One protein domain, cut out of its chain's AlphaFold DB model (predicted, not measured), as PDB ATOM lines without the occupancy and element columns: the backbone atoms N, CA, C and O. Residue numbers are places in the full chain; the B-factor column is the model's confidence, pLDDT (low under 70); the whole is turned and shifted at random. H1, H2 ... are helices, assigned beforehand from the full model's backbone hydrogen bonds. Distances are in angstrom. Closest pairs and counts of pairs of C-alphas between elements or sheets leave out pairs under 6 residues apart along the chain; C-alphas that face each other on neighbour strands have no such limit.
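AT A GLANCE: This is residues 2 to 43 of the 136 residues of the protein "general transcription factor II-I repeat domain-containing protein 2-like" of Octopus vulgaris (UniProt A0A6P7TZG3). Look for a thin rod with two short helices, H1 and H2, kept apart along its length; after H1 the chain folds back past that helix in a long link and runs on to H2. Residues 29 to 43, which include H2, stick out free. The printed part has 42 residues with two named helices, H1 then H2, and no named strand; its class is all helix. It is only just loose, close to extended, with a radius of gyration of the C-alphas of 13.2 A and spans of 41 by 17 by 12 A.

HOW THE PARTS SIT: Go from H1, residues 8 to 19, to H2, residues 31 to 41: the two are apart, with no C-alpha of the one within 8 A of the other. In both, every O i to N i+4 pair is within hydrogen-bond range.

IN THESE COORDINATES: Find C-alpha 8 at (15.609, 48.899, -90.358); from there H1 runs 16.5 A to C-alpha 19. H2 starts at C-alpha 31 and runs 15.3 A to C-alpha 41 at (-7.134, 43.110, -83.696).

THE WHOLE: The C-alphas farthest apart, those of Val 19 and Lys 43, are 41.1 A apart. The printed part has no cut, and the link of 11 residues from H1 to H2 is long. In the B-factor column, residues 2 to 6 and 27 to 35 are under 70.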
ATOM      1  N   VAL A   2      11.262  43.918 -84.210       53.47
ATOM      2  CA  VAL A   2      12.129  44.883 -83.523       53.47
ATOM      3  C   VAL A   2      11.311  46.165 -83.306       53.47
ATOM      4  O   VAL A   2      10.591  46.574 -84.213       53.47
ATOM      5  N   GLY A   3      11.326  46.723 -82.091       52.53
ATOM      6  CA  GLY A   3      10.449  47.828 -81.679       52.53
ATOM      7  C   GLY A   3      10.592  49.115 -82.507       52.53
ATOM      8  O   GLY A   3      11.499  49.249 -83.329       52.53
ATOM      9  N   ARG A   4       9.701  50.086 -82.241       60.09
ATOM     10  CA  ARG A   4       9.496  51.357 -82.979       60.09
ATOM     11  C   ARG A   4      10.774  52.138 -83.330       60.09
ATOM     12  O   ARG A   4      10.777  52.857 -84.317       60.09
ATOM     13  N   GLN A   5      11.830  51.985 -82.533       61.28
ATOM     14  CA  GLN A   5      13.085  52.744 -82.620       61.28
ATOM     15  C   GLN A   5      14.279  51.928 -83.159       61.28
ATOM     16  O   GLN A   5      15.351  52.476 -83.369       61.28
ATOM     17  N   ALA A   6      14.133  50.616 -83.368       69.38
ATOM     18  CA  ALA A   6      15.269  49.728 -83.655       69.38
ATOM     19  C   ALA A   6      15.124  48.922 -84.960       69.38
ATOM     20  O   ALA A   6      16.029  48.176 -85.336       69.38
ATOM     21  N   GLY A   7      14.003  49.078 -85.670       74.06
ATOM     22  CA  GLY A   7      13.790  48.476 -86.985       74.06
ATOM     23  C   GLY A   7      14.593  49.157 -88.100       74.06
ATOM     24  O   GLY A   7      14.921  50.338 -88.015       74.06
ATOM     25  N   VAL A   8      14.855  48.417 -89.182       77.50
ATOM     26  CA  VAL A   8      15.609  48.899 -90.358       77.50
ATOM     27  C   VAL A   8      15.021  50.195 -90.919       77.50
ATOM     28  O   VAL A   8      15.769  51.126 -91.178       77.50
ATOM     29  N   ALA A   9      13.692  50.297 -91.026       77.25
ATOM     30  CA  ALA A   9      13.028  51.506 -91.514       77.25
ATOM     31  C   ALA A   9      13.257  52.734 -90.614       77.25
ATOM     32  O   ALA A   9      13.410  53.838 -91.125       77.25
ATOM     33  N   ALA A  10      13.315  52.549 -89.289       80.50
ATOM     34  CA  ALA A  10      13.587  53.638 -88.349       80.50
ATOM     35  C   ALA A  10      15.035  54.134 -88.481       80.50
ATOM     36  O   ALA A  10      15.268  55.337 -88.520       80.50
ATOM     37  N   LYS A  11      15.991  53.206 -88.630       83.94
ATOM     38  CA  LYS A  11      17.401  53.547 -88.868       83.94
ATOM     39  C   LYS A  11      17.605  54.243 -90.214       83.94
ATOM     40  O   LYS A  11      18.283  55.257 -90.266       83.94
ATOM     41  N   LEU A  12      16.975  53.740 -91.279       84.25
ATOM     42  CA  LEU A  12      17.064  54.346 -92.611       84.25
ATOM     43  C   LEU A  12      16.495  55.768 -92.623       84.25
ATOM     44  O   LEU A  12      17.077  56.658 -93.230       84.25
ATOM     45  N   ARG A  13      15.369  55.983 -91.933       85.81
ATOM     46  CA  ARG A  13      14.765  57.309 -91.790       85.81
ATOM     47  C   ARG A  13      15.707  58.289 -91.093       85.81
ATOM     48  O   ARG A  13      15.871  59.394 -91.592       85.81
ATOM     49  N   ALA A  14      16.312  57.878 -89.979       87.38
ATOM     50  CA  ALA A  14      17.253  58.713 -89.235       87.38
ATOM     51  C   ALA A  14      18.482  59.080 -90.084       87.38
ATOM     52  O   ALA A  14      18.900  60.233 -90.090       87.38
ATOM     53  N   GLU A  15      19.008  58.125 -90.857       87.44
ATOM     54  CA  GLU A  15      20.136  58.362 -91.765       87.44
ATOM     55  C   GLU A  15      19.773  59.362 -92.876       87.44
ATOM     56  O   GLU A  15      20.531  60.281 -93.175       87.44
ATOM     57  N   ILE A  16      18.580  59.224 -93.463       86.06
ATOM     58  CA  ILE A  16      18.076  60.123 -94.511       86.06
ATOM     59  C   ILE A  16      17.841  61.540 -93.962       86.06
ATOM     60  O   ILE A  16      18.220  62.509 -94.617       86.06
ATOM     61  N   GLU A  17      17.277  61.670 -92.757       87.31
ATOM     62  CA  GLU A  17      17.102  62.963 -92.079       87.31
ATOM     63  C   GLU A  17      18.447  63.616 -91.715       87.31
ATOM     64  O   GLU A  17      18.561  64.838 -91.786       87.31
ATOM     65  N   MET A  18      19.476  62.827 -91.381       87.75
ATOM     66  CA  MET A  18      20.832  63.338 -91.144       87.75
ATOM     67  C   MET A  18      21.514  63.840 -92.421       87.75
ATOM     68  O   MET A  18      22.153  64.889 -92.397       87.75
ATOM     69  N   VAL A  19      21.413  63.089 -93.523       89.62
ATOM     70  CA  VAL A  19      22.100  63.418 -94.785       89.62
ATOM     71  C   VAL A  19      21.372  64.521 -95.557       89.62
ATOM     72  O   VAL A  19      22.019  65.346 -96.194       89.62
ATOM     73  N   ASN A  20      20.040  64.561 -95.494       89.06
ATOM     74  CA  ASN A  20      19.216  65.592 -96.123       89.06
ATOM     75  C   ASN A  20      18.097  66.043 -95.170       89.06
ATOM     76  O   ASN A  20      16.972  65.524 -95.236       89.06
ATOM     77  N   PRO A  21      18.376  67.032 -94.303       84.19
ATOM     78  CA  PRO A  21      17.390  67.588 -93.388       84.19
ATOM     79  C   PRO A  21      16.169  68.119 -94.144       84.19
ATOM     80  O   PRO A  21      16.295  68.889 -95.094       84.19
ATOM     81  N   GLY A  22      14.973  67.699 -93.731       79.94
ATOM     82  CA  GLY A  22      13.710  68.086 -94.372       79.94
ATOM     83  C   GLY A  22      13.283  67.213 -95.558       79.94
ATOM     84  O   GLY A  22      12.202  67.431 -96.106       79.94
ATOM     85  N   SER A  23      14.072  66.203 -95.940       82.88
ATOM     86  CA  SER A  23      13.635  65.198 -96.915       82.88
ATOM     87  C   SER A  23      12.518  64.310 -96.346       82.88
ATOM     88  O   SER A  23      12.490  63.981 -95.159       82.88
ATOM     89  N   SER A  24      11.552  63.931 -97.189       79.69
ATOM     90  CA  SER A  24      10.449  63.069 -96.764       79.69
ATOM     91  C   SER A  24      10.828  61.593 -96.907       79.69
ATOM     92  O   SER A  24      11.266  61.132 -97.960       79.69
ATOM     93  N   PHE A  25      10.641  60.822 -95.834       79.75
ATOM     94  CA  PHE A  25      10.779  59.369 -95.872       79.75
ATOM     95  C   PHE A  25       9.407  58.720 -96.054       79.75
ATOM     96  O   PHE A  25       8.609  58.631 -95.114       79.75
ATOM     97  N   ALA A  26       9.132  58.262 -97.274       71.62
ATOM     98  CA  ALA A  26       7.903  57.549 -97.594       71.62
ATOM     99  C   ALA A  26       7.948  56.124 -97.011       71.62
ATOM    100  O   ALA A  26       8.483  55.190 -97.608       71.62
ATOM    101  N   HIS A  27       7.400  55.965 -95.806       68.38
ATOM    102  CA  HIS A  27       7.319  54.680 -95.122       68.38
ATOM    103  C   HIS A  27       5.989  53.987 -95.425       68.38
ATOM    104  O   HIS A  27       4.948  54.337 -94.866       68.38
ATOM    105  N   PHE A  28       6.034  52.966 -96.276       63.62
ATOM    106  CA  PHE A  28       4.883  52.119 -96.561       63.62
ATOM    107  C   PHE A  28       4.953  50.846 -95.721       63.62
ATOM    108  O   PHE A  28       5.949  50.122 -95.736       63.62
ATOM    109  N   HIS A  29       3.874  50.537 -95.007       56.25
ATOM    110  CA  HIS A  29       3.722  49.208 -94.429       56.25
ATOM    111  C   HIS A  29       3.494  48.214 -95.568       56.25
ATOM    112  O   HIS A  29       2.605  48.416 -96.393       56.25
ATOM    113  N   CYS A  30       4.261  47.122 -95.616       62.34
ATOM    114  CA  CYS A  30       3.929  46.050 -96.548       62.34
ATOM    115  C   CYS A  30       2.561  45.460 -96.176       62.34
ATOM    116  O   CYS A  30       2.191  45.419 -94.998       62.34
ATOM    117  N   ILE A  31       1.817  44.972 -97.169       68.38
ATOM    118  CA  ILE A  31       0.487  44.384 -96.958       68.38
ATOM    119  C   ILE A  31       0.506  43.269 -95.898       68.38
ATOM    120  O   ILE A  31      -0.420  43.145 -95.108       68.38
ATOM    121  N   ILE A  32       1.621  42.540 -95.788       63.62
ATOM    122  CA  ILE A  32       1.848  41.511 -94.764       63.62
ATOM    123  C   ILE A  32       1.910  42.123 -93.355       63.62
ATOM    124  O   ILE A  32       1.365  41.561 -92.410       63.62
ATOM    125  N   HIS A  33       2.534  43.290 -93.194       67.06
ATOM    126  CA  HIS A  33       2.581  44.002 -91.916       67.06
ATOM    127  C   HIS A  33       1.196  44.532 -91.524       67.06
ATOM    128  O   HIS A  33       0.800  44.413 -90.367       67.06
ATOM    129  N   GLN A  34       0.440  45.073 -92.482       67.38
ATOM    130  CA  GLN A  34      -0.936  45.519 -92.244       67.38
ATOM    131  C   GLN A  34      -1.843  44.344 -91.865       67.38
ATOM    132  O   GLN A  34      -2.552  44.415 -90.867       67.38
ATOM    133  N   GLN A  35      -1.759  43.230 -92.594       66.75
ATOM    134  CA  GLN A  35      -2.504  42.006 -92.294       66.75
ATOM    135  C   GLN A  35      -2.113  41.409 -90.938       66.75
ATOM    136  O   GLN A  35      -2.986  40.964 -90.198       66.75
ATOM    137  N   TYR A  36      -0.832  41.457 -90.562       73.94
ATOM    138  CA  TYR A  36      -0.389  41.070 -89.223       73.94
ATOM    139  C   TYR A  36      -1.036  41.945 -88.140       73.94
ATOM    140  O   TYR A  36      -1.581  41.412 -87.174       73.94
ATOM    141  N   LEU A  37      -1.029  43.273 -88.300       73.81
ATOM    142  CA  LEU A  37      -1.672  44.189 -87.351       73.81
ATOM    143  C   LEU A  37      -3.188  43.958 -87.276       73.81
ATOM    144  O   LEU A  37      -3.734  43.854 -86.179       73.81
ATOM    145  N   CYS A  38      -3.853  43.770 -88.417       74.25
ATOM    146  CA  CYS A  38      -5.265  43.395 -88.461       74.25
ATOM    147  C   CYS A  38      -5.518  42.056 -87.759       74.25
ATOM    148  O   CYS A  38      -6.488  41.933 -87.021       74.25
ATOM    149  N   SER A  39      -4.635  41.065 -87.906       73.06
ATOM    150  CA  SER A  39      -4.797  39.766 -87.242       73.06
ATOM    151  C   SER A  39      -4.695  39.846 -85.723       73.06
ATOM    152  O   SER A  39      -5.350  39.065 -85.040       73.06
ATOM    153  N   LYS A  40      -3.931  40.806 -85.185       74.88
ATOM    154  CA  LYS A  40      -3.875  41.077 -83.743       74.88
ATOM    155  C   LYS A  40      -5.199  41.643 -83.233       74.88
ATOM    156  O   LYS A  40      -5.668  41.237 -82.176       74.88
ATOM    157  N   ILE A  41      -5.827  42.519 -84.014       80.00
ATOM    158  CA  ILE A  41      -7.134  43.110 -83.696       80.00
ATOM    159  C   ILE A  41      -8.255  42.064 -83.832       80.00
ATOM    160  O   ILE A  41      -9.121  41.961 -82.969       80.00
ATOM    161  N   LEU A  42      -8.205  41.246 -84.885       76.25
ATOM    162  CA  LEU A  42      -9.213  40.232 -85.217       76.25
ATOM    163  C   LEU A  42      -8.966  38.864 -84.553       76.25
ATOM    164  O   LEU A  42      -9.720  37.926 -84.799       76.25
ATOM    165  N   LYS A  43      -7.917  38.729 -83.727       77.56
ATOM    166  CA  LYS A  43      -7.493  37.483 -83.052       77.56
ATOM    167  C   LYS A  43      -7.189  36.298 -83.996       77.56
ATOM    168  O   LYS A  43      -7.387  35.146 -83.631       77.56
TER     169      LYS A  43